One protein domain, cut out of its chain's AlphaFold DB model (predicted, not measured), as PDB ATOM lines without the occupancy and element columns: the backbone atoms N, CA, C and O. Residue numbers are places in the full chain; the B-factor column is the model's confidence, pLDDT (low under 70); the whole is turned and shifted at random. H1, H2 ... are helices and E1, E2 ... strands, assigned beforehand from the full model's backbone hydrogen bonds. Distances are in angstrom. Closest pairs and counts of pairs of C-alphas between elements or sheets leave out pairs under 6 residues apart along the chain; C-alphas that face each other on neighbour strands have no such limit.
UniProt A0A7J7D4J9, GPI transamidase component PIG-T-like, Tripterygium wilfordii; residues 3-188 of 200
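AT A GLANCE: This is residues 3 to 188 of the 200 residues of the protein "GPI transamidase component PIG-T-like" of Tripterygium wilfordii (UniProt A0A7J7D4J9). One antiparallel sheet has H3, H4 and H5 over one face, and its long hairpin of E4 and E5 runs on past E1. Beyond the other end of that hairpin, the tail loops out, with residues 167 to 175 sticking out, then folds back to bring H9 near H6 and H7. The printed part has 186 residues, with nine named helices and five named strands in the order E1 H1 H2 E2 H3 H4 E3 H5 H6 H7 E4 E5 H8 H9. The sheet's order is E3 E2 E1 E4 E5, and the class is mixed, helices and strands. The whole is elongated, 67 by 43 by 33 A, and only just loose, close to compact, with a radius of gyration of the C-alphas of 19.6 A.

IN THESE COORDINATES: In the sheet, E3 is residues 86 to 91, E2 30 to 36, E1 3 to 7, E4 130 to 140 (31.7 A) and E5 150 to 160 (33.0 A). E1 begins at C-alpha 3 (-137.839, -171.609, -132.889), and E5 ends at C-alpha 160 (-122.043, -160.428, -131.231). H3, residues 41 to 59, measures 27.1 A; H4 is residues 63 to 67, H5 98 to 106 (13.7 A), H7 122 to 126, H6 115 to 119, H2 20 to 25, H1 12 to 15, H8 164 to 167 and H9 183 to 187. H9 ends at C-alpha 187 (-115.458, -166.779, -123.925).

HOW THE PARTS SIT: The sheet is twisted, with C-alphas up to 4.2 A off its plane. N 89 and O 33 of E3 and E2 are 2.8 A apart, N 4 and O 32 of E1 and E2 2.8 A, N 5 and O 133 of E1 and E4 2.9 A, and N 134 and O 156 of the hairpin E4 and E5 2.8 A, each within hydrogen-bond range. H3 and H5 on one face make two layers, helices on one face of a sheet, at heights of 10.2 A and 10.0 A over the sheet; H4 is on the same face, over E3. H3 touches H4 with residues 48 to 56 alone, closest C-alphas Thr 52 and Asn 64, 4.8 A. H5 touches H7, closest C-alphas Thr 98 and Arg 122, 6.1 A. H2 and H7 only graze the sheet; H1, H6, H8 and H9 are not on it. H6 and H9 are close but not clearly touching, closest C-alphas Leu 119 and Phe 187, 5.7 A. Every O i to N i+4 pair is within hydrogen-bond range in H2, H7 and H9, against 13 of 15 in H3, 0 of 1 in H4 and H6 and 2 of 5 in H5, where O i to N i+3 pairs within range are 2 of 2 in H4 and H6 and 5 of 6 in H5; H1 and H8 are too short for an i+4 pair.

THE WHOLE: The two C-alphas farthest apart are those of Glu 42 and Ser 173, 67.7 A. The printed part has no cut; the links H4 to E3 and H8 to H9 are long. Residues 142 to 148, 163 to 180 and 183 to 188 have pLDDT under 70.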
ATOM      1  N   LEU A   3    -137.637-172.481-134.037       97.31
ATOM      2  CA  LEU A   3    -137.839-171.609-132.889       97.31
ATOM      3  C   LEU A   3    -136.569-170.785-132.690       97.31
ATOM      4  O   LEU A   3    -135.467-171.339-132.722       97.31
ATOM      5  N   SER A   4    -136.708-169.489-132.433       96.88
ATOM      6  CA  SER A   4    -135.595-168.653-131.999       96.88
ATOM      7  C   SER A   4    -135.957-167.780-130.804       96.88
ATOM      8  O   SER A   4    -137.095-167.332-130.681       96.88
ATOM      9  N   PHE A   5    -134.973-167.556-129.934       96.94
ATOM     10  CA  PHE A   5    -135.001-166.522-128.904       96.94
ATOM     11  C   PHE A   5    -133.849-165.571-129.163       96.94
ATOM     12  O   PHE A   5    -132.696-166.004-129.208       96.94
ATOM     13  N   THR A   6    -134.155-164.290-129.299       96.38
ATOM     14  CA  THR A   6    -133.167-163.288-129.681       96.38
ATOM     15  C   THR A   6    -133.233-162.058-128.793       96.38
ATOM     16  O   THR A   6    -134.299-161.472-128.597       96.38
ATOM     17  N   GLN A   7    -132.071-161.605-128.331       95.00
ATOM     18  CA  GLN A   7    -131.903-160.294-127.716       95.00
ATOM     19  C   GLN A   7    -131.023-159.407-128.597       95.00
ATOM     20  O   GLN A   7    -129.967-159.821-129.076       95.00
ATOM     21  N   GLY A   8    -131.441-158.151-128.750       93.12
ATOM     22  CA  GLY A   8    -130.759-157.171-129.589       93.12
ATOM     23  C   GLY A   8    -131.279-157.165-131.025       93.12
ATOM     24  O   GLY A   8    -132.098-157.990-131.431       93.12
ATOM     25  N   ARG A   9    -130.812-156.187-131.803       92.81
ATOM     26  CA  ARG A   9    -131.149-156.036-133.221       92.81
ATOM     27  C   ARG A   9    -129.898-156.284-134.043       92.81
ATOM     28  O   ARG A   9    -128.855-155.709-133.746       92.81
ATOM     29  N   TRP A  10    -130.018-157.100-135.083       92.94
ATOM     30  CA  TRP A  10    -128.926-157.304-136.024       92.94
ATOM     31  C   TRP A  10    -128.577-155.991-136.740       92.94
ATOM     32  O   TRP A  10    -129.449-155.364-137.350       92.94
ATOM     33  N   ASN A  11    -127.320-155.557-136.640       91.50
ATOM     34  CA  ASN A  11    -126.815-154.388-137.346       91.50
ATOM     35  C   ASN A  11    -126.254-154.805-138.711       91.50
ATOM     36  O   ASN A  11    -125.097-155.205-138.824       91.50
ATOM     37  N   TYR A  12    -127.082-154.673-139.744       90.00
ATOM     38  CA  TYR A  12    -126.747-155.058-141.115       90.00
ATOM     39  C   TYR A  12    -125.569-154.277-141.719       90.00
ATOM     40  O   TYR A  12    -124.862-154.805-142.574       90.00
ATOM     41  N   GLU A  13    -125.330-153.042-141.266       88.88
ATOM     42  CA  GLU A  13    -124.219-152.212-141.749       88.88
ATOM     43  C   GLU A  13    -122.878-152.643-141.146       88.88
ATOM     44  O   GLU A  13    -121.848-152.585-141.814       88.88
ATOM     45  N   GLN A  14    -122.880-153.083-139.884       87.88
ATOM     46  CA  GLN A  14    -121.655-153.422-139.152       87.88
ATOM     47  C   GLN A  14    -121.315-154.913-139.185       87.88
ATOM     48  O   GLN A  14    -120.139-155.267-139.139       87.88
ATOM     49  N   TRP A  15    -122.322-155.787-139.212       87.94
ATOM     50  CA  TRP A  15    -122.147-157.239-139.064       87.94
ATOM     51  C   TRP A  15    -122.465-158.013-140.346       87.94
ATOM     52  O   TRP A  15    -122.388-159.238-140.355       87.94
ATOM     53  N   GLY A  16    -122.795-157.309-141.431       83.94
ATOM     54  CA  GLY A  16    -123.185-157.921-142.697       83.94
ATOM     55  C   GLY A  16    -124.639-158.387-142.700       83.94
ATOM     56  O   GLY A  16    -125.400-158.145-141.767       83.94
ATOM     57  N   GLY A  17    -125.053-159.035-143.781       75.25
ATOM     58  CA  GLY A  17    -126.459-159.395-143.979       75.25
ATOM     59  C   GLY A  17    -126.825-159.880-145.365       75.25
ATOM     60  O   GLY A  17    -127.908-160.417-145.568       75.25
ATOM     61  N   PHE A  18    -125.929-159.651-146.320       74.50
ATOM     62  CA  PHE A  18    -126.093-160.083-147.702       74.50
ATOM     63  C   PHE A  18    -125.448-161.445-147.968       74.50
ATOM     64  O   PHE A  18    -125.694-162.029-149.020       74.50
ATOM     65  N   ASP A  19    -124.630-161.963-147.044       82.38
ATOM     66  CA  ASP A  19    -124.151-163.336-147.140       82.38
ATOM     67  C   ASP A  19    -125.203-164.314-146.576       82.38
ATOM     68  O   ASP A  19    -125.879-163.995-145.593       82.38
ATOM     69  N   PRO A  20    -125.346-165.516-147.163       77.56
ATOM     70  CA  PRO A  20    -126.385-166.470-146.766       77.56
ATOM     71  C   PRO A  20    -126.316-166.924-145.303       77.56
ATOM     72  O   PRO A  20    -127.318-167.374-144.742       77.56
ATOM     73  N   ILE A  21    -125.132-166.870-144.688       76.00
ATOM     74  CA  ILE A  21    -124.927-167.345-143.319       76.00
ATOM     75  C   ILE A  21    -125.485-166.308-142.348       76.00
ATOM     76  O   ILE A  21    -126.283-166.657-141.479       76.00
ATOM     77  N   THR A  22    -125.115-165.036-142.500       76.06
ATOM     78  CA  THR A  22    -125.640-163.956-141.658       76.06
ATOM     79  C   THR A  22    -127.127-163.734-141.893       76.06
ATOM     80  O   THR A  22    -127.860-163.599-140.916       76.06
ATOM     81  N   SER A  23    -127.607-163.798-143.140       76.00
ATOM     82  CA  SER A  23    -129.027-163.597-143.450       76.00
ATOM     83  C   SER A  23    -129.932-164.659-142.817       76.00
ATOM     84  O   SER A  23    -131.006-164.334-142.319       76.00
ATOM     85  N   ASN A  24    -129.501-165.925-142.794       82.44
ATOM     86  CA  ASN A  24    -130.277-167.011-142.184       82.44
ATOM     87  C   ASN A  24    -130.200-167.009-140.649       82.44
ATOM     88  O   ASN A  24    -131.135-167.455-139.976       82.44
ATOM     89  N   ASN A  25    -129.085-166.525-140.098       87.75
ATOM     90  CA  ASN A  25    -128.821-166.525-138.661       87.75
ATOM     91  C   ASN A  25    -129.299-165.258-137.944       87.75
ATOM     92  O   ASN A  25    -129.455-165.288-136.722       87.75
ATOM     93  N   ALA A  26    -129.533-164.165-138.672       92.06
ATOM     94  CA  ALA A  26    -130.138-162.952-138.144       92.06
ATOM     95  C   ALA A  26    -131.633-163.188-137.888       92.06
ATOM     96  O   ALA A  26    -132.443-163.296-138.806       92.06
ATOM     97  N   LYS A  27    -131.997-163.268-136.611       94.81
ATOM     98  CA  LYS A  27    -133.373-163.446-136.141       94.81
ATOM     99  C   LYS A  27    -133.937-162.168-135.517       94.81
ATOM    100  O   LYS A  27    -133.156-161.359-135.000       94.81
ATOM    101  N   PRO A  28    -135.265-161.952-135.581       94.12
ATOM    102  CA  PRO A  28    -135.910-160.801-134.960       94.12
ATOM    103  C   PRO A  28    -135.860-160.901-133.426       94.12
ATOM    104  O   PRO A  28    -135.782-162.010-132.899       94.12
ATOM    105  N   PRO A  29    -135.907-159.765-132.703       95.19
ATOM    106  CA  PRO A  29    -135.899-159.752-131.241       95.19
ATOM    107  C   PRO A  29    -137.150-160.415-130.648       95.19
ATOM    108  O   PRO A  29    -138.237-160.342-131.223       95.19
ATOM    109  N   GLY A  30    -136.994-160.999-129.459       96.00
ATOM    110  CA  GLY A  30    -138.035-161.758-128.771       96.00
ATOM    111  C   GLY A  30    -138.053-163.219-129.213       96.00
ATOM    112  O   GLY A  30    -136.998-163.806-129.466       96.00
ATOM    113  N   VAL A  31    -139.248-163.805-129.290       97.19
ATOM    114  CA  VAL A  31    -139.444-165.167-129.805       97.19
ATOM    115  C   VAL A  31    -140.001-165.137-131.219       97.19
ATOM    116  O   VAL A  31    -140.964-164.425-131.491       97.19
ATOM    117  N   GLU A  32    -139.452-165.971-132.093       97.19
ATOM    118  CA  GLU A  32    -140.032-166.307-133.395       97.19
ATOM    119  C   GLU A  32    -140.201-167.824-133.485       97.19
ATOM    120  O   GLU A  32    -139.263-168.573-133.209       97.19
ATOM    121  N   LEU A  33    -141.394-168.275-133.870       97.62
ATOM    122  CA  LEU A  33    -141.726-169.682-134.052       97.62
ATOM    123  C   LEU A  33    -142.461-169.866-135.374       97.62
ATOM    124  O   LEU A  33    -143.482-169.226-135.624       97.62
ATOM    125  N   TRP A  34    -141.998-170.817-136.177       95.81
ATOM    126  CA  TRP A  34    -142.755-171.281-137.328       95.81
ATOM    127  C   TRP A  34    -142.690-172.793-137.498       95.81
ATOM    128  O   TRP A  34    -141.689-173.455-137.205       95.81
ATOM    129  N   ALA A  35    -143.790-173.364-137.967       95.56
ATOM    130  CA  ALA A  35    -143.918-174.792-138.192       95.56
ATOM    131  C   ALA A  35    -144.777-175.055-139.425       95.56
ATOM    132  O   ALA A  35    -145.835-174.457-139.593       95.56
ATOM    133  N   VAL A  36    -144.296-175.959-140.274       94.25
ATOM    134  CA  VAL A  36    -145.060-176.543-141.375       94.25
ATOM    135  C   VAL A  36    -145.506-177.918-140.898       94.25
ATOM    136  O   VAL A  36    -144.666-178.698-140.438       94.25
ATOM    137  N   PHE A  37    -146.808-178.175-140.953       93.25
ATOM    138  CA  PHE A  37    -147.408-179.420-140.487       93.25
ATOM    139  C   PHE A  37    -147.752-180.328-141.664       93.25
ATOM    140  O   PHE A  37    -148.350-179.889-142.638       93.25
ATOM    141  N   ASP A  38    -147.423-181.608-141.541       91.31
ATOM    142  CA  ASP A  38    -147.876-182.646-142.467       91.31
ATOM    143  C   ASP A  38    -149.084-183.371-141.851       91.31
ATOM    144  O   ASP A  38    -148.981-184.485-141.344       91.31
ATOM    145  N   LEU A  39    -150.205-182.647-141.744       92.62
ATOM    146  CA  LEU A  39    -151.449-183.093-141.111       92.62
ATOM    147  C   LEU A  39    -152.666-182.550-141.883       92.62
ATOM    148  O   LEU A  39    -152.557-181.501-142.525       92.62
ATOM    149  N   PRO A  40    -153.846-183.194-141.784       93.94
ATOM    150  CA  PRO A  40    -155.093-182.623-142.294       93.94
ATOM    151  C   PRO A  40    -155.366-181.241-141.683       93.94
ATOM    152  O   PRO A  40    -155.185-181.071-140.476       93.94
ATOM    153  N   GLN A  41    -155.839-180.275-142.486       90.12
ATOM    154  CA  GLN A  41    -156.015-178.868-142.073       90.12
ATOM    155  C   GLN A  41    -156.809-178.703-140.768       90.12
ATOM    156  O   GLN A  41    -156.433-177.905-139.912       90.12
ATOM    157  N   GLU A  42    -157.844-179.520-140.575       93.25
ATOM    158  CA  GLU A  42    -158.706-179.538-139.384       93.25
ATOM    159  C   GLU A  42    -157.946-179.830-138.076       93.25
ATOM    160  O   GLU A  42    -158.384-179.443-136.995       93.25
ATOM    161  N   GLN A  43    -156.797-180.508-138.155       96.00
ATOM    162  CA  GLN A  43    -155.984-180.895-136.999       96.00
ATOM    163  C   GLN A  43    -154.825-179.928-136.730       96.00
ATOM    164  O   GLN A  43    -154.215-179.987-135.659       96.00
ATOM    165  N   ILE A  44    -154.507-179.036-137.674       95.44
ATOM    166  CA  ILE A  44    -153.303-178.198-137.607       95.44
ATOM    167  C   ILE A  44    -153.365-177.228-136.431       95.44
ATOM    168  O   ILE A  44    -152.373-177.068-135.725       95.44
ATOM    169  N   ASP A  45    -154.525-176.632-136.158       95.31
ATOM    170  CA  ASP A  45    -154.670-175.688-135.043       95.31
ATOM    171  C   ASP A  45    -154.521-176.377-133.683       95.31
ATOM    172  O   ASP A  45    -153.878-175.845-132.775       95.31
ATOM    173  N   ALA A  46    -155.035-177.604-133.554       96.44
ATOM    174  CA  ALA A  46    -154.837-178.417-132.359       96.44
ATOM    175  C   ALA A  46    -153.359-178.819-132.188       96.44
ATOM    176  O   ALA A  46    -152.815-178.743-131.084       96.44
ATOM    177  N   ALA A  47    -152.680-179.196-133.276       97.00
ATOM    178  CA  ALA A  47    -151.254-179.516-133.259       97.00
ATOM    179  C   ALA A  47    -150.390-178.287-132.919       97.00
ATOM    180  O   ALA A  47    -149.451-178.390-132.128       97.00
ATOM    181  N   TRP A  48    -150.734-177.117-133.456       97.31
ATOM    182  CA  TRP A  48    -150.088-175.841-133.151       97.31
ATOM    183  C   TRP A  48    -150.244-175.448-131.682       97.31
ATOM    184  O   TRP A  48    -149.259-175.097-131.030       97.31
ATOM    185  N   LYS A  49    -151.453-175.582-131.125       97.50
ATOM    186  CA  LYS A  49    -151.704-175.407-129.691       97.50
ATOM    187  C   LYS A  49    -150.814-176.324-128.851       97.50
ATOM    188  O   LYS A  49    -150.120-175.859-127.952       97.50
ATOM    189  N   ASN A  50    -150.776-177.616-129.168       97.62
ATOM    190  CA  ASN A  50    -149.943-178.564-128.427       97.62
ATOM    191  C   ASN A  50    -148.452-178.210-128.529       97.62
ATOM    192  O   ASN A  50    -147.732-178.274-127.529       97.62
ATOM    193  N   LEU A  51    -147.993-177.793-129.712       97.19
ATOM    194  CA  LEU A  51    -146.611-177.379-129.941       97.19
ATOM    195  C   LEU A  51    -146.239-176.158-129.091       97.19
ATOM    196  O   LEU A  51    -145.237-176.196-128.378       97.19
ATOM    197  N   THR A  52    -147.038-175.088-129.134       97.88
ATOM    198  CA  THR A  52    -146.749-173.839-128.407       97.88
ATOM    199  C   THR A  52    -146.739-174.053-126.893       97.88
ATOM    200  O   THR A  52    -145.825-173.579-126.214       97.88
ATOM    201  N   HIS A  53    -147.676-174.841-126.357       97.94
ATOM    202  CA  HIS A  53    -147.700-175.221-124.938       97.94
ATOM    203  C   HIS A  53    -146.498-176.083-124.539       97.94
ATOM    204  O   HIS A  53    -145.851-175.807-123.527       97.94
ATOM    205  N   THR A  54    -146.140-177.078-125.354       97.00
ATOM    206  CA  THR A  54    -144.975-177.943-125.086       97.00
ATOM    207  C   THR A  54    -143.678-177.136-125.052       97.00
ATOM    208  O   THR A  54    -142.878-177.274-124.125       97.00
ATOM    209  N   LEU A  55    -143.478-176.249-126.031       96.06
ATOM    210  CA  LEU A  55    -142.295-175.391-126.092       96.06
ATOM    211  C   LEU A  55    -142.249-174.390-124.933       96.06
ATOM    212  O   LEU A  55    -141.167-174.129-124.410       96.06
ATOM    213  N   SER A  56    -143.403-173.886-124.489       95.94
ATOM    214  CA  SER A  56    -143.491-173.017-123.306       95.94
ATOM    215  C   SER A  56    -142.988-173.715-122.052       95.94
ATOM    216  O   SER A  56    -142.184-173.150-121.314       95.94
ATOM    217  N   GLY A  57    -143.407-174.967-121.840       94.69
ATOM    218  CA  GLY A  57    -142.931-175.784-120.724       94.69
ATOM    219  C   GLY A  57    -141.437-176.098-120.821       94.69
ATOM    220  O   GLY A  57    -140.717-175.969-119.832       94.69
ATOM    221  N   LEU A  58    -140.950-176.457-122.014       93.75
ATOM    222  CA  LEU A  58    -139.545-176.813-122.236       93.75
ATOM    223  C   LEU A  58    -138.592-175.627-122.028       93.75
ATOM    224  O   LEU A  58    -137.533-175.792-121.424       93.75
ATOM    225  N   PHE A  59    -138.953-174.449-122.541       93.88
ATOM    226  CA  PHE A  59    -138.104-173.254-122.508       93.88
ATOM    227  C   PHE A  59    -138.421-172.281-121.370       93.88
ATOM    228  O   PHE A  59    -137.705-171.289-121.224       93.88
ATOM    229  N   CYS A  60    -139.456-172.570-120.575       92.94
ATOM    230  CA  CYS A  60    -139.990-171.689-119.535       92.94
ATOM    231  C   CYS A  60    -140.260-170.273-120.074       92.94
ATOM    232  O   CYS A  60    -139.794-169.285-119.513       92.94
ATOM    233  N   ALA A  61    -140.969-170.206-121.199       93.44
ATOM    234  CA  ALA A  61    -141.244-168.982-121.945       93.44
ATOM    235  C   ALA A  61    -142.726-168.892-122.319       93.44
ATOM    236  O   ALA A  61    -143.421-169.908-122.359       93.44
ATOM    237  N   SER A  62    -143.200-167.697-122.655       95.00
ATOM    238  CA  SER A  62    -144.622-167.407-122.892       95.00
ATOM    239  C   SER A  62    -145.125-167.804-124.293       95.00
ATOM    240  O   SER A  62    -146.025-167.172-124.847       95.00
ATOM    241  N   ILE A  63    -144.537-168.839-124.906       96.69
ATOM    242  CA  ILE A  63    -144.801-169.250-126.301       96.69
ATOM    243  C   ILE A  63    -146.276-169.641-126.501       96.69
ATOM    244  O   ILE A  63    -146.822-169.476-127.587       96.69
ATOM    245  N   ASN A  64    -146.950-170.095-125.447       97.00
ATOM    246  CA  ASN A  64    -148.354-170.485-125.408       97.00
ATOM    247  C   ASN A  64    -149.296-169.334-125.780       97.00
ATOM    248  O   ASN A  64    -150.403-169.588-126.238       97.00
ATOM    249  N   PHE A  65    -148.866-168.073-125.661       96.12
ATOM    250  CA  PHE A  65    -149.641-166.939-126.169       96.12
ATOM    251  C   PHE A  65    -149.796-166.945-127.694       96.12
ATOM    252  O   PHE A  65    -150.711-166.309-128.207       96.12
ATOM    253  N   LEU A  66    -148.971-167.707-128.418       96.38
ATOM    254  CA  LEU A  66    -149.134-167.930-129.852       96.38
ATOM    255  C   LEU A  66    -150.250-168.929-130.190       96.38
ATOM    256  O   LEU A  66    -150.480-169.164-131.367       96.38
ATOM    257  N   GLU A  67    -150.948-169.524-129.216       94.00
ATOM    258  CA  GLU A  67    -152.068-170.445-129.470       94.00
ATOM    259  C   GLU A  67    -153.234-169.772-130.211       94.00
ATOM    260  O   GLU A  67    -153.876-170.398-131.053       94.00
ATOM    261  N   SER A  68    -153.527-168.511-129.887       91.19
ATOM    262  CA  SER A  68    -154.684-167.802-130.436       91.19
ATOM    263  C   SER A  68    -154.502-167.506-131.924       91.19
ATOM    264  O   SER A  68    -153.438-167.050-132.338       91.19
ATOM    265  N   SER A  69    -155.564-167.665-132.720       87.38
ATOM    266  CA  SER A  69    -155.562-167.316-134.151       87.38
ATOM    267  C   SER A  69    -155.289-165.836-134.420       87.38
ATOM    268  O   SER A  69    -154.839-165.482-135.503       87.38
ATOM    269  N   ALA A  70    -155.489-164.964-133.427       89.56
ATOM    270  CA  ALA A  70    -155.094-163.557-133.504       89.56
ATOM    271  C   ALA A  70    -153.580-163.328-133.301       89.56
ATOM    272  O   ALA A  70    -153.092-162.216-133.500       89.56
ATOM    273  N   SER A  71    -152.841-164.349-132.863       90.62
ATOM    274  CA  SER A  71    -151.435-164.268-132.445       90.62
ATOM    275  C   SER A  71    -150.473-164.989-133.392       90.62
ATOM    276  O   SER A  71    -149.258-164.860-133.235       90.62
ATOM    277  N   TYR A  72    -150.989-165.708-134.390       93.88
ATOM    278  CA  TYR A  72    -150.202-166.323-135.454       93.88
ATOM    279  C   TYR A  72    -150.789-166.004-136.835       93.88
ATOM    280  O   TYR A  72    -151.954-165.658-136.985       93.88
ATOM    281  N   SER A  73    -149.963-166.133-137.866       93.50
ATOM    282  CA  SER A  73    -150.351-166.088-139.273       93.50
ATOM    283  C   SER A  73    -150.422-167.506-139.840       93.50
ATOM    284  O   SER A  73    -149.495-168.299-139.653       93.50
ATOM    285  N   ALA A  74    -151.509-167.810-140.548       93.00
ATOM    286  CA  ALA A  74    -151.710-169.056-141.290       93.00
ATOM    287  C   ALA A  74    -151.973-168.737-142.767       93.00
ATOM    288  O   ALA A  74    -153.125-168.681-143.195       93.00
ATOM    289  N   PRO A  75    -150.924-168.429-143.544       90.38
ATOM    290  CA  PRO A  75    -151.104-168.068-144.937       90.38
ATOM    291  C   PRO A  75    -151.424-169.303-145.792       90.38
ATOM    292  O   PRO A  75    -150.731-170.319-145.719       90.38
ATOM    293  N   GLU A  76    -152.419-169.178-146.673       86.62
ATOM    294  CA  GLU A  76    -152.685-170.167-147.733       86.62
ATOM    295  C   GLU A  76    -151.504-170.273-148.710       86.62
ATOM    296  O   GLU A  76    -151.149-171.355-149.175       86.62
ATOM    297  N   TRP A  77    -150.829-169.146-148.953       84.50
ATOM    298  CA  TRP A  77    -149.717-169.022-149.890       84.50
ATOM    299  C   TRP A  77    -148.435-168.625-149.158       84.50
ATOM    300  O   TRP A  77    -148.384-167.599-148.483       84.50
ATOM    301  N   SER A  78    -147.383-169.426-149.297       83.75
ATOM    302  CA  SER A  78    -146.072-169.187-148.678       83.75
ATOM    303  C   SER A  78    -144.942-169.675-149.585       83.75
ATOM    304  O   SER A  78    -145.181-170.375-150.568       83.75
ATOM    305  N   PHE A  79    -143.710-169.274-149.272       80.19
ATOM    306  CA  PHE A  79    -142.502-169.752-149.940       80.19
ATOM    307  C   PHE A  79    -141.572-170.380-148.889       80.19
ATOM    308  O   PHE A  79    -141.071-169.648-148.034       80.19
ATOM    309  N   PRO A  80    -141.335-171.707-148.925       79.56
ATOM    310  CA  PRO A  80    -141.886-172.690-149.871       79.56
ATOM    311  C   PRO A  80    -143.412-172.887-149.722       79.56
ATOM    312  O   PRO A  80    -143.941-172.602-148.648       79.56
ATOM    313  N   PRO A  81    -144.119-173.370-150.766       81.25
ATOM    314  CA  PRO A  81    -145.568-173.577-150.723       81.25
ATOM    315  C   PRO A  81    -145.981-174.502-149.579       81.25
ATOM    316  O   PRO A  81    -145.513-175.636-149.504       81.25
ATOM    317  N   ALA A  82    -146.872-174.020-148.711       79.56
ATOM    318  CA  ALA A  82    -147.360-174.782-147.567       79.56
ATOM    319  C   ALA A  82    -148.890-174.931-147.505       79.56
ATOM    320  O   ALA A  82    -149.363-175.475-146.520       79.56
ATOM    321  N   SER A  83    -149.672-174.484-148.497       83.12
ATOM    322  CA  SER A  83    -151.134-174.720-148.619       83.12
ATOM    323  C   SER A  83    -151.926-174.664-147.294       83.12
ATOM    324  O   SER A  83    -152.614-175.618-146.920       83.12
ATOM    325  N   GLY A  84    -151.743-173.592-146.515       85.38
ATOM    326  CA  GLY A  84    -152.424-173.404-145.223       85.38
ATOM    327  C   GLY A  84    -151.886-174.242-144.050       85.38
ATOM    328  O   GLY A  84    -152.378-174.123-142.929       85.38
ATOM    329  N   SER A  85    -150.848-175.056-144.256       92.50
ATOM    330  CA  SER A  85    -150.198-175.872-143.216       92.50
ATOM    331  C   SER A  85    -149.091-175.166-142.435       92.50
ATOM    332  O   SER A  85    -148.589-175.695-141.442       92.50
ATOM    333  N   LEU A  86    -148.707-173.963-142.863       94.75
ATOM    334  CA  LEU A  86    -147.759-173.124-142.143       94.75
ATOM    335  C   LEU A  86    -148.469-172.402-140.993       94.75
ATOM    336  O   LEU A  86    -149.540-171.816-141.156       94.75
ATOM    337  N   ARG A  87    -147.831-172.403-139.827       95.56
ATOM    338  CA  ARG A  87    -148.134-171.501-138.715       95.56
ATOM    339  C   ARG A  87    -146.885-170.685-138.423       95.56
ATOM    340  O   ARG A  87    -145.805-171.256-138.264       95.56
ATOM    341  N   TYR A  88    -147.028-169.364-138.391       95.75
ATOM    342  CA  TYR A  88    -145.957-168.413-138.095       95.75
ATOM    343  C   TYR A  88    -146.398-167.484-136.966       95.75
ATOM    344  O   TYR A  88    -147.442-166.850-137.074       95.75
ATOM    345  N   GLY A  89    -145.617-167.371-135.898       96.69
ATOM    346  CA  GLY A  89    -145.934-166.508-134.765       96.69
ATOM    347  C   GLY A  89    -144.688-165.872-134.164       96.69
ATOM    348  O   GLY A  89    -143.601-166.450-134.182       96.69
ATOM    349  N   THR A  90    -144.853-164.674-133.605       96.88
ATOM    350  CA  THR A  90    -143.766-163.936-132.951       96.88
ATOM    351  C   THR A  90    -144.233-163.306-131.649       96.88
ATOM    352  O   THR A  90    -145.342-162.778-131.587       96.88
ATOM    353  N   LEU A  91    -143.359-163.267-130.644       96.62
ATOM    354  CA  LEU A  91    -143.539-162.516-129.402       96.62
ATOM    355  C   LEU A  91    -142.390-161.506-129.259       96.62
ATOM    356  O   LEU A  91    -141.418-161.777-128.553       96.62
ATOM    357  N   PRO A  92    -142.479-160.319-129.893       94.50
ATOM    358  CA  PRO A  92    -141.378-159.349-129.908       94.50
ATOM    359  C   PRO A  92    -141.028-158.765-128.534       94.50
ATOM    360  O   PRO A  92    -139.963-158.180-128.359       94.50
ATOM    361  N   ARG A  93    -141.950-158.874-127.568       92.62
ATOM    362  CA  ARG A  93    -141.774-158.392-126.190       92.62
ATOM    363  C   ARG A  93    -141.385-159.496-125.208       92.62
ATOM    364  O   ARG A  93    -141.265-159.204-124.023       92.62
ATOM    365  N   GLU A  94    -141.222-160.736-125.671       94.19
ATOM    366  CA  GLU A  94    -140.742-161.807-124.802       94.19
ATOM    367  C   GLU A  94    -139.307-161.489-124.375       94.19
ATOM    368  O   GLU A  94    -138.420-161.292-125.210       94.19
ATOM    369  N   ALA A  95    -139.090-161.402-123.065       89.69
ATOM    370  CA  ALA A  95    -137.764-161.177-122.519       89.69
ATOM    371  C   ALA A  95    -136.922-162.444-122.698       89.69
ATOM    372  O   ALA A  95    -137.315-163.527-122.272       89.69
ATOM    373  N   VAL A  96    -135.747-162.301-123.310       90.50
ATOM    374  CA  VAL A  96    -134.792-163.403-123.454       90.50
ATOM    375  C   VAL A  96    -133.815-163.351-122.284       90.50
ATOM    376  O   VAL A  96    -132.975-162.456-122.189       90.50
ATOM    377  N   CYS A  97    -133.958-164.306-121.375       86.12
ATOM    378  CA  CYS A  97    -133.234-164.397-120.113       86.12
ATOM    379  C   CYS A  97    -132.122-165.452-120.189       86.12
ATOM    380  O   CYS A  97    -132.175-166.374-121.009       86.12
ATOM    381  N   THR A  98    -131.116-165.350-119.312       85.31
ATOM    382  CA  THR A  98    -129.969-166.287-119.257       85.31
ATOM    383  C   THR A  98    -130.377-167.747-119.054       85.31
ATOM    384  O   THR A  98    -129.665-168.685-119.423       85.31
ATOM    385  N   GLU A  99    -131.553-167.934-118.474       84.31
ATOM    386  CA  GLU A  99    -132.209-169.183-118.162       84.31
ATOM    387  C   GLU A  99    -132.691-169.896-119.427       84.31
ATOM    388  O   GLU A  99    -132.656-171.125-119.443       84.31
ATOM    389  N   ASN A 100    -133.034-169.169-120.504       87.31
ATOM    390  CA  ASN A 100    -133.481-169.769-121.767       87.31
ATOM    391  C   ASN A 100    -132.355-170.527-122.495       87.31
ATOM    392  O   ASN A 100    -132.657-171.432-123.277       87.31
ATOM    393  N   LEU A 101    -131.078-170.239-122.204       89.62
ATOM    394  CA  LEU A 101    -129.944-170.992-122.758       89.62
ATOM    395  C   LEU A 101    -129.805-172.380-122.125       89.62
ATOM    396  O   LEU A 101    -129.331-173.321-122.756       89.62
ATOM    397  N   THR A 102    -130.239-172.550-120.876       90.06
ATOM    398  CA  THR A 102    -130.135-173.832-120.169       90.06
ATOM    399  C   THR A 102    -130.923-174.969-120.836       90.06
ATOM    400  O   THR A 102    -130.325-176.027-121.041       90.06
ATOM    401  N   PRO A 103    -132.215-174.827-121.198       91.56
ATOM    402  CA  PRO A 103    -132.939-175.869-121.925       91.56
ATOM    403  C   PRO A 103    -132.368-176.106-123.328       91.56
ATOM    404  O   PRO A 103    -132.319-177.254-123.754       91.56
ATOM    405  N   TRP A 104    -131.842-175.075-124.000       92.81
ATOM    406  CA  TRP A 104    -131.153-175.244-125.285       92.81
ATOM    407  C   TRP A 104    -129.890-176.107-125.140       92.81
ATOM    408  O   TRP A 104    -129.708-177.080-125.869       92.81
ATOM    409  N   LEU A 105    -129.051-175.825-124.139       92.19
ATOM    410  CA  LEU A 105    -127.858-176.620-123.837       92.19
ATOM    411  C   LEU A 105    -128.216-178.050-123.430       92.19
ATOM    412  O   LEU A 105    -127.504-178.975-123.797       92.19
ATOM    413  N   LYS A 106    -129.319-178.262-122.703       91.81
ATOM    414  CA  LYS A 106    -129.763-179.604-122.284       91.81
ATOM    415  C   LYS A 106    -130.043-180.561-123.447       91.81
ATOM    416  O   LYS A 106    -130.024-181.764-123.211       91.81
ATOM    417  N   LEU A 107    -130.295-180.046-124.651       90.75
ATOM    418  CA  LEU A 107    -130.496-180.856-125.855       90.75
ATOM    419  C   LEU A 107    -129.180-181.381-126.452       90.75
ATOM    420  O   LEU A 107    -129.205-182.320-127.243       90.75
ATOM    421  N   LEU A 108    -128.035-180.816-126.055       90.62
ATOM    422  CA  LEU A 108    -126.722-181.302-126.465       90.62
ATOM    423  C   LEU A 108    -126.297-182.506-125.608       90.62
ATOM    424  O   LEU A 108    -126.506-182.478-124.390       90.62
ATOM    425  N   PRO A 109    -125.588-183.502-126.179       86.88
ATOM    426  CA  PRO A 109    -125.154-184.699-125.449       86.88
ATOM    427  C   PRO A 109    -124.379-184.394-124.159       86.88
ATOM    428  O   PRO A 109    -124.612-185.000-123.119       86.88
ATOM    429  N   CYS A 110    -123.490-183.398-124.212       86.88
ATOM    430  CA  CYS A 110    -122.637-182.985-123.096       86.88
ATOM    431  C   CYS A 110    -123.159-181.767-122.318       86.88
ATOM    432  O   CYS A 110    -122.476-181.275-121.417       86.88
ATOM    433  N   ARG A 111    -124.338-181.233-122.655       89.62
ATOM    434  CA  ARG A 111    -124.837-179.960-122.110       89.62
ATOM    435  C   ARG A 111    -123.797-178.842-122.222       89.62
ATOM    436  O   ARG A 111    -123.304-178.609-123.314       89.62
ATOM    437  N   ASP A 112    -123.445-178.182-121.117       86.12
ATOM    438  CA  ASP A 112    -122.365-177.190-121.003       86.12
ATOM    439  C   ASP A 112    -121.083-177.746-120.355       86.12
ATOM    440  O   ASP A 112    -120.261-176.989-119.839       86.12
ATOM    441  N   LYS A 113    -120.910-179.075-120.322       85.88
ATOM    442  CA  LYS A 113    -119.799-179.723-119.606       85.88
ATOM    443  C   LYS A 113    -118.559-179.967-120.458       85.88
ATOM    444  O   LYS A 113    -117.459-179.962-119.902       85.88
ATOM    445  N   ASP A 114    -118.732-180.185-121.758       84.69
ATOM    446  CA  ASP A 114    -117.646-180.488-122.690       84.69
ATOM    447  C   ASP A 114    -117.991-180.033-124.119       84.69
ATOM    448  O   ASP A 114    -119.139-179.702-124.415       84.69
ATOM    449  N   GLY A 115    -116.998-180.014-125.007       84.44
ATOM    450  CA  GLY A 115    -117.135-179.578-126.392       84.44
ATOM    451  C   GLY A 115    -117.253-178.062-126.551       84.44
ATOM    452  O   GLY A 115    -116.855-177.282-125.687       84.44
ATOM    453  N   LEU A 116    -117.812-177.628-127.685       82.50
ATOM    454  CA  LEU A 116    -118.002-176.202-127.991       82.50
ATOM    455  C   LEU A 116    -118.937-175.504-126.996       82.50
ATOM    456  O   LEU A 116    -118.790-174.313-126.740       82.50
ATOM    457  N   SER A 117    -119.880-176.239-126.412       85.94
ATOM    458  CA  SER A 117    -120.824-175.703-125.437       85.94
ATOM    459  C   SER A 117    -120.197-175.396-124.081       85.94
ATOM    460  O   SER A 117    -120.746-174.573-123.352       85.94
ATOM    461  N   ALA A 118    -119.027-175.962-123.754       85.31
ATOM    462  CA  ALA A 118    -118.278-175.562-122.561       85.31
ATOM    463  C   ALA A 118    -117.910-174.068-122.605       85.31
ATOM    464  O   ALA A 118    -117.995-173.388-121.585       85.31
ATOM    465  N   LEU A 119    -117.610-173.550-123.806       83.44
ATOM    466  CA  LEU A 119    -117.265-172.147-124.050       83.44
ATOM    467  C   LEU A 119    -118.473-171.200-123.946       83.44
ATOM    468  O   LEU A 119    -118.301-169.984-123.932       83.44
ATOM    469  N   MET A 120    -119.708-171.709-123.870       86.88
ATOM    470  CA  MET A 120    -120.924-170.887-123.859       86.88
ATOM    471  C   MET A 120    -121.189-170.273-122.474       86.88
ATOM    472  O   MET A 120    -122.144-170.607-121.770       86.88
ATOM    473  N   HIS A 121    -120.330-169.337-122.069       85.25
ATOM    474  CA  HIS A 121    -120.461-168.610-120.812       85.25
ATOM    475  C   HIS A 121    -121.646-167.626-120.855       85.25
ATOM    476  O   HIS A 121    -121.585-166.576-121.503       85.25
ATOM    477  N   ARG A 122    -122.722-167.955-120.121       88.62
ATOM    478  CA  ARG A 122    -123.994-167.201-120.090       88.62
ATOM    479  C   ARG A 122    -123.798-165.683-119.899       88.62
ATOM    480  O   ARG A 122    -124.256-164.934-120.756       88.62
ATOM    481  N   PRO A 123    -123.079-165.180-118.874       86.50
ATOM    482  CA  PRO A 123    -122.904-163.736-118.705       86.50
ATOM    483  C   PRO A 123    -122.233-163.028-119.884       86.50
ATOM    484  O   PRO A 123    -122.518-161.856-120.104       86.50
ATOM    485  N   SER A 124    -121.335-163.688-120.619       85.25
ATOM    486  CA  SER A 124    -120.656-163.071-121.768       85.25
ATOM    487  C   SER A 124    -121.589-162.959-122.968       85.25
ATOM    488  O   SER A 124    -121.650-161.907-123.595       85.25
ATOM    489  N   ILE A 125    -122.366-164.013-123.234       88.94
ATOM    490  CA  ILE A 125    -123.358-164.053-124.318       88.94
ATOM    491  C   ILE A 125    -124.432-162.977-124.111       88.94
ATOM    492  O   ILE A 125    -124.697-162.181-125.006       88.94
ATOM    493  N   TYR A 126    -125.001-162.901-122.906       88.56
ATOM    494  CA  TYR A 126    -126.125-162.006-122.601       88.56
ATOM    495  C   TYR A 126    -125.712-160.547-122.341       88.56
ATOM    496  O   TYR A 126    -126.567-159.674-122.248       88.56
ATOM    497  N   LYS A 127    -124.407-160.265-122.238       87.44
ATOM    498  CA  LYS A 127    -123.858-158.897-122.260       87.44
ATOM    499  C   LYS A 127    -123.456-158.437-123.663       87.44
ATOM    500  O   LYS A 127    -123.043-157.293-123.818       87.44
ATOM    501  N   GLY A 128    -123.512-159.321-124.659       88.38
ATOM    502  CA  GLY A 128    -123.204-158.978-126.040       88.38
ATOM    503  C   GLY A 128    -124.176-157.949-126.623       88.38
ATOM    504  O   GLY A 128    -125.255-157.705-126.090       88.38
ATOM    505  N   PHE A 129    -123.801-157.369-127.761       91.69
ATOM    506  CA  PHE A 129    -124.666-156.481-128.540       91.69
ATOM    507  C   PHE A 129    -125.851-157.218-129.172       91.69
ATOM    508  O   PHE A 129    -126.896-156.619-129.427       91.69
ATOM    509  N   TYR A 130    -125.678-158.511-129.444       93.69
ATOM    510  CA  TYR A 130    -126.695-159.365-130.035       93.69
ATOM    511  C   TYR A 130    -126.471-160.811-129.612       93.69
ATOM    512  O   TYR A 130    -125.332-161.285-129.610       93.69
ATOM    513  N   HIS A 131    -127.545-161.536-129.321       94.19
ATOM    514  CA  HIS A 131    -127.498-162.989-129.303       94.19
ATOM    515  C   HIS A 131    -128.810-163.589-129.799       94.19
ATOM    516  O   HIS A 131    -129.884-163.056-129.527       94.19
ATOM    517  N   SER A 132    -128.722-164.722-130.488       95.00
ATOM    518  CA  SER A 132    -129.872-165.520-130.895       95.00
ATOM    519  C   SER A 132    -129.582-166.999-130.696       95.00
ATOM    520  O   SER A 132    -128.586-167.515-131.207       95.00
ATOM    521  N   GLN A 133    -130.453-167.680-129.958       94.62
ATOM    522  CA  GLN A 133    -130.478-169.137-129.878       94.62
ATOM    523  C   GLN A 133    -131.596-169.658-130.779       94.62
ATOM    524  O   GLN A 133    -132.769-169.343-130.587       94.62
ATOM    525  N   ARG A 134    -131.227-170.460-131.772       95.19
ATOM    526  CA  ARG A 134    -132.121-171.042-132.769       95.19
ATOM    527  C   ARG A 134    -132.118-172.557-132.650       95.19
ATOM    528  O   ARG A 134    -131.091-173.182-132.363       95.19
ATOM    529  N   LEU A 135    -133.287-173.136-132.865       95.50
ATOM    530  CA  LEU A 135    -133.542-174.562-132.849       95.50
ATOM    531  C   LEU A 135    -134.436-174.897-134.037       95.50
ATOM    532  O   LEU A 135    -135.545-174.380-134.140       95.50
ATOM    533  N   ARG A 136    -133.959-175.758-134.930       95.44
ATOM    534  CA  ARG A 136    -134.673-176.178-136.132       95.44
ATOM    535  C   ARG A 136    -134.796-177.694-136.140       95.44
ATOM    536  O   ARG A 136    -133.802-178.400-136.040       95.44
ATOM    537  N   LEU A 137    -136.027-178.185-136.246       94.25
ATOM    538  CA  LEU A 137    -136.315-179.606-136.416       94.25
ATOM    539  C   LEU A 137    -136.789-179.854-137.841       94.25
ATOM    540  O   LEU A 137    -137.745-179.222-138.310       94.25
ATOM    541  N   THR A 138    -136.147-180.815-138.488       92.44
ATOM    542  CA  THR A 138    -136.469-181.282-139.837       92.44
ATOM    543  C   THR A 138    -136.652-182.791-139.825       92.44
ATOM    544  O   THR A 138    -135.829-183.505-139.258       92.44
ATOM    545  N   SER A 139    -137.733-183.266-140.440       87.81
ATOM    546  CA  SER A 139    -137.947-184.695-140.669       87.81
ATOM    547  C   SER A 139    -137.209-185.099-141.940       87.81
ATOM    548  O   SER A 139    -137.340-184.429-142.965       87.81
ATOM    549  N   ILE A 140    -136.423-186.167-141.867       85.06
ATOM    550  CA  ILE A 140    -135.782-186.798-143.015       85.06
ATOM    551  C   ILE A 140    -136.569-188.067-143.323       85.06
ATOM    552  O   ILE A 140    -136.631-188.990-142.506       85.06
ATOM    553  N   ALA A 141    -137.182-188.097-144.505       75.75
ATOM    554  CA  ALA A 141    -137.795-189.305-145.035       75.75
ATOM    555  C   ALA A 141    -136.705-190.335-145.365       75.75
ATOM    556  O   ALA A 141    -135.597-189.980-145.764       75.75
ATOM    557  N   SER A 142    -137.020-191.616-145.189       66.25
ATOM    558  CA  SER A 142    -136.115-192.714-145.523       66.25
ATOM    559  C   SER A 142    -135.738-192.666-147.005       66.25
ATOM    560  O   SER A 142    -136.585-192.906-147.867       66.25
ATOM    561  N   ASN A 143    -134.469-192.387-147.298       62.75
ATOM    562  CA  ASN A 143    -133.910-192.564-148.633       62.75
ATOM    563  C   ASN A 143    -133.442-194.018-148.808       62.75
ATOM    564  O   ASN A 143    -133.115-194.700-147.837       62.75
ATOM    565  N   LEU A 144    -133.360-194.474-150.061       54.72
ATOM    566  CA  LEU A 144    -132.930-195.823-150.474       54.72
ATOM    567  C   LEU A 144    -131.523-196.247-149.983       54.72
ATOM    568  O   LEU A 144    -131.151-197.404-150.149       54.72
ATOM    569  N   GLU A 145    -130.757-195.353-149.347       62.53
ATOM    570  CA  GLU A 145    -129.393-195.588-148.840       62.53
ATOM    571  C   GLU A 145    -129.334-196.105-147.384       62.53
ATOM    572  O   GLU A 145    -128.329-195.950-146.692       62.53
ATOM    573  N   GLY A 146    -130.404-196.733-146.888       57.78
ATOM    574  CA  GLY A 146    -130.375-197.503-145.633       57.78
ATOM    575  C   GLY A 146    -130.429-196.687-144.336       57.78
ATOM    576  O   GLY A 146    -130.358-197.265-143.253       57.78
ATOM    577  N   TRP A 147    -130.602-195.365-144.413       59.72
ATOM    578  CA  TRP A 147    -130.917-194.543-143.245       59.72
ATOM    579  C   TRP A 147    -132.428-194.599-143.002       59.72
ATOM    580  O   TRP A 147    -133.225-194.247-143.875       59.72
ATOM    581  N   GLY A 148    -132.830-195.071-141.819       67.44
ATOM    582  CA  GLY A 148    -134.228-195.030-141.395       67.44
ATOM    583  C   GLY A 148    -134.755-193.594-141.357       67.44
ATOM    584  O   GLY A 148    -133.983-192.645-141.215       67.44
ATOM    585  N   SER A 149    -136.075-193.427-141.476       81.88
ATOM    586  CA  SER A 149    -136.721-192.129-141.252       81.88
ATOM    587  C   SER A 149    -136.289-191.555-139.900       81.88
ATOM    588  O   SER A 149    -136.303-192.276-138.898       81.88
ATOM    589  N   GLY A 150    -135.923-190.276-139.856       86.69
ATOM    590  CA  GLY A 150    -135.345-189.671-138.659       86.69
ATOM    591  C   GLY A 150    -135.682-188.196-138.507       86.69
ATOM    592  O   GLY A 150    -136.126-187.537-139.443       86.69
ATOM    593  N   ILE A 151    -135.454-187.668-137.309       89.00
ATOM    594  CA  ILE A 151    -135.580-186.239-137.018       89.00
ATOM    595  C   ILE A 151    -134.175-185.681-136.837       89.00
ATOM    596  O   ILE A 151    -133.409-186.169-136.008       89.00
ATOM    597  N   VAL A 152    -133.851-184.636-137.592       93.00
ATOM    598  CA  VAL A 152    -132.626-183.860-137.409       93.00
ATOM    599  C   VAL A 152    -132.944-182.612-136.609       93.00
ATOM    600  O   VAL A 152    -133.795-181.808-136.997       93.00
ATOM    601  N   LEU A 153    -132.242-182.479-135.487       93.31
ATOM    602  CA  LEU A 153    -132.229-181.302-134.638       93.31
ATOM    603  C   LEU A 153    -130.984-180.468-134.963       93.31
ATOM    604  O   LEU A 153    -129.862-180.869-134.667       93.31
ATOM    605  N   GLU A 154    -131.191-179.293-135.544       94.38
ATOM    606  CA  GLU A 154    -130.157-178.291-135.778       94.38
ATOM    607  C   GLU A 154    -130.251-177.206-134.703       94.38
ATOM    608  O   GLU A 154    -131.296-176.583-134.495       94.38
ATOM    609  N   GLN A 155    -129.140-176.970-134.015       93.81
ATOM    610  CA  GLN A 155    -129.018-175.958-132.976       93.81
ATOM    611  C   GLN A 155    -128.009-174.903-133.432       93.81
ATOM    612  O   GLN A 155    -126.888-175.232-133.814       93.81
ATOM    613  N   THR A 156    -128.384-173.624-133.406       94.25
ATOM    614  CA  THR A 156    -127.490-172.514-133.777       94.25
ATOM    615  C   THR A 156    -127.490-171.449-132.696       94.25
ATOM    616  O   THR A 156    -128.548-171.036-132.232       94.25
ATOM    617  N   LEU A 157    -126.298-171.005-132.307       93.00
ATOM    618  CA  LEU A 157    -126.104-169.879-131.403       93.00
ATOM    619  C   LEU A 157    -125.334-168.790-132.153       93.00
ATOM    620  O   LEU A 157    -124.168-168.976-132.496       93.00
ATOM    621  N   THR A 158    -125.987-167.659-132.385       93.19
ATOM    622  CA  THR A 158    -125.398-166.477-133.020       93.19
ATOM    623  C   THR A 158    -125.120-165.447-131.942       93.19
ATOM    624  O   THR A 158    -126.023-165.127-131.174       93.19
ATOM    625  N   VAL A 159    -123.901-164.912-131.868       91.94
ATOM    626  CA  VAL A 159    -123.532-163.904-130.864       91.94
ATOM    627  C   VAL A 159    -122.690-162.797-131.476       91.94
ATOM    628  O   VAL A 159    -121.803-163.053-132.286       91.94
ATOM    629  N   VAL A 160    -122.934-161.569-131.032       91.25
ATOM    630  CA  VAL A 160    -122.043-160.428-131.231       91.25
ATOM    631  C   VAL A 160    -121.649-159.931-129.855       91.25
ATOM    632  O   VAL A 160    -122.465-159.386-129.113       91.25
ATOM    633  N   LEU A 161    -120.398-160.171-129.486       87.38
ATOM    634  CA  LEU A 161    -119.904-159.934-128.137       87.38
ATOM    635  C   LEU A 161    -119.382-158.505-127.987       87.38
ATOM    636  O   LEU A 161    -118.865-157.913-128.935       87.38
ATOM    637  N   GLN A 162    -119.500-157.960-126.777       79.38
ATOM    638  CA  GLN A 162    -118.884-156.686-126.431       79.38
ATOM    639  C   GLN A 162    -117.442-156.931-125.952       79.38
ATOM    640  O   GLN A 162    -117.246-157.693-125.000       79.38
ATOM    641  N   PRO A 163    -116.424-156.294-126.558       68.56
ATOM    642  CA  PRO A 163    -115.057-156.368-126.061       68.56
ATOM    643  C   PRO A 163    -114.941-155.732-124.671       68.56
ATOM    644  O   PRO A 163    -115.482-154.654-124.420       68.56
ATOM    645  N   ASN A 164    -114.210-156.374-123.758       60.25
ATOM    646  CA  ASN A 164    -114.120-155.945-122.356       60.25
ATOM    647  C   ASN A 164    -113.306-154.644-122.155       60.25
ATOM    648  O   ASN A 164    -113.341-154.049-121.076       60.25
ATOM    649  N   ASP A 165    -112.606-154.167-123.189       56.44
ATOM    650  CA  ASP A 165    -111.665-153.041-123.100       56.44
ATOM    651  C   ASP A 165    -112.334-151.670-122.907       56.44
ATOM    652  O   ASP A 165    -111.667-150.694-122.560       56.44
ATOM    653  N   GLN A 166    -113.661-151.572-123.037       51.06
ATOM    654  CA  GLN A 166    -114.364-150.300-122.846       51.06
ATOM    655  C   GLN A 166    -114.472-149.847-121.382       51.06
ATOM    656  O   GLN A 166    -114.674-148.657-121.141       51.06
ATOM    657  N   LYS A 167    -114.296-150.727-120.382       47.31
ATOM    658  CA  LYS A 167    -114.378-150.308-118.965       47.31
ATOM    659  C   LYS A 167    -113.131-149.587-118.445       47.31
ATOM    660  O   LYS A 167    -113.251-148.819-117.497       47.31
ATOM    661  N   ASN A 168    -111.971-149.760-119.082       43.81
ATOM    662  CA  ASN A 168    -110.725-149.097-118.668       43.81
ATOM    663  C   ASN A 168    -110.412-147.813-119.460       43.81
ATOM    664  O   ASN A 168    -109.442-147.121-119.146       43.81
ATOM    665  N   MET A 169    -111.231-147.450-120.455       46.25
ATOM    666  CA  MET A 169    -110.993-146.265-121.296       46.25
ATOM    667  C   MET A 169    -111.351-144.922-120.645       46.25
ATOM    668  O   MET A 169    -110.944-143.887-121.158       46.25
ATOM    669  N   LEU A 170    -112.031-144.902-119.495       47.22
ATOM    670  CA  LEU A 170    -112.277-143.649-118.764       47.22
ATOM    671  C   LEU A 170    -111.033-143.117-118.020       47.22
ATOM    672  O   LEU A 170    -111.071-141.994-117.527       47.22
ATOM    673  N   TYR A 171    -109.925-143.876-117.972       48.53
ATOM    674  CA  TYR A 171    -108.707-143.498-117.234       48.53
ATOM    675  C   TYR A 171    -107.378-143.703-117.983       48.53
ATOM    676  O   TYR A 171    -106.320-143.468-117.400       48.53
ATOM    677  N   SER A 172    -107.375-144.121-119.253       45.03
ATOM    678  CA  SER A 172    -106.122-144.377-119.980       45.03
ATOM    679  C   SER A 172    -106.093-143.715-121.354       45.03
ATOM    680  O   SER A 172    -106.783-144.121-122.282       45.03
ATOM    681  N   SER A 173    -105.229-142.712-121.482       47.53
ATOM    682  CA  SER A 173    -104.840-142.018-122.711       47.53
ATOM    683  C   SER A 173    -103.935-142.882-123.608       47.53
ATOM    684  O   SER A 173    -102.840-142.467-123.989       47.53
ATOM    685  N   LYS A 174    -104.358-144.107-123.945       47.94
ATOM    686  CA  LYS A 174    -103.666-144.949-124.935       47.94
ATOM    687  C   LYS A 174    -104.585-145.267-126.117       47.94
ATOM    688  O   LYS A 174    -105.713-145.704-125.898       47.94
ATOM    689  N   PRO A 175    -104.122-145.066-127.364       51.41
ATOM    690  CA  PRO A 175    -104.933-145.330-128.539       51.41
ATOM    691  C   PRO A 175    -105.086-146.843-128.716       51.41
ATOM    692  O   PRO A 175    -104.096-147.567-128.733       51.41
ATOM    693  N   ASN A 176    -106.336-147.294-128.838       50.41
ATOM    694  CA  ASN A 176    -106.760-148.556-129.450       50.41
ATOM    695  C   ASN A 176    -105.852-149.773-129.191       50.41
ATOM    696  O   ASN A 176    -105.157-150.251-130.087       50.41
ATOM    697  N   LEU A 177    -105.932-150.333-127.982       55.88
ATOM    698  CA  LEU A 177    -105.619-151.749-127.802       55.88
ATOM    699  C   LEU A 177    -106.666-152.541-128.593       55.88
ATOM    700  O   LEU A 177    -107.852-152.501-128.276       55.88
ATOM    701  N   GLN A 178    -106.231-153.185-129.677       56.94
ATOM    702  CA  GLN A 178    -107.049-154.157-130.397       56.94
ATOM    703  C   GLN A 178    -107.481-155.233-129.392       56.94
ATOM    704  O   GLN A 178    -106.606-155.804-128.732       56.94
ATOM    705  N   PRO A 179    -108.786-155.515-129.255       63.41
ATOM    706  CA  PRO A 179    -109.237-156.546-128.338       63.41
ATOM    707  C   PRO A 179    -108.620-157.885-128.735       63.41
ATOM    708  O   PRO A 179    -108.512-158.213-129.919       63.41
ATOM    709  N   SER A 180    -108.183-158.676-127.754       66.12
ATOM    710  CA  SER A 180    -107.655-160.005-128.046       66.12
ATOM    711  C   SER A 180    -108.771-160.912-128.559       66.12
ATOM    712  O   SER A 180    -109.698-161.251-127.830       66.12
ATOM    713  N   TRP A 181    -108.649-161.361-129.807       70.38
ATOM    714  CA  TRP A 181    -109.588-162.286-130.456       70.38
ATOM    715  C   TRP A 181    -109.336-163.762-130.106       70.38
ATOM    716  O   TRP A 181    -109.792-164.665-130.803       70.38
ATOM    717  N   SER A 182    -108.581-164.043-129.041       73.56
ATOM    718  CA  SER A 182    -108.372-165.422-128.603       73.56
ATOM    719  C   SER A 182    -109.671-166.004-128.042       73.56
ATOM    720  O   SER A 182    -110.416-165.315-127.343       73.56
ATOM    721  N   MET A 183    -109.927-167.295-128.284       69.44
ATOM    722  CA  MET A 183    -111.116-168.001-127.772       69.44
ATOM    723  C   MET A 183    -111.275-167.811-126.253       69.44
ATOM    724  O   MET A 183    -112.373-167.594-125.749       69.44
ATOM    725  N   SER A 184    -110.153-167.804-125.529       67.94
ATOM    726  CA  SER A 184    -110.108-167.557-124.088       67.94
ATOM    727  C   SER A 184    -110.485-166.135-123.685       67.94
ATOM    728  O   SER A 184    -111.070-165.955-122.625       67.94
ATOM    729  N   SER A 185    -110.163-165.131-124.502       68.25
ATOM    730  CA  SER A 185    -110.543-163.737-124.249       68.25
ATOM    731  C   SER A 185    -112.011-163.475-124.582       68.25
ATOM    732  O   SER A 185    -112.662-162.675-123.919       68.25
ATOM    733  N   ILE A 186    -112.531-164.152-125.605       68.62
ATOM    734  CA  ILE A 186    -113.907-163.997-126.083       68.62
ATOM    735  C   ILE A 186    -114.894-164.697-125.134       68.62
ATOM    736  O   ILE A 186    -115.909-164.124-124.740       68.62
ATOM    737  N   PHE A 187    -114.573-165.927-124.726       67.81
ATOM    738  CA  PHE A 187    -115.458-166.779-123.925       67.81
ATOM    739  C   PHE A 187    -115.054-166.875-122.449       67.81
ATOM    740  O   PHE A 187    -115.699-167.583-121.680       67.81
ATOM    741  N   PHE A 188    -114.006-166.147-122.038       60.75
ATOM    742  CA  PHE A 188    -113.487-166.103-120.663       60.75
ATOM    743  C   PHE A 188    -113.181-167.486-120.071       60.75
ATOM    744  O   PHE A 188    -113.240-167.691-118.859       60.75
TER     745      PHE A 188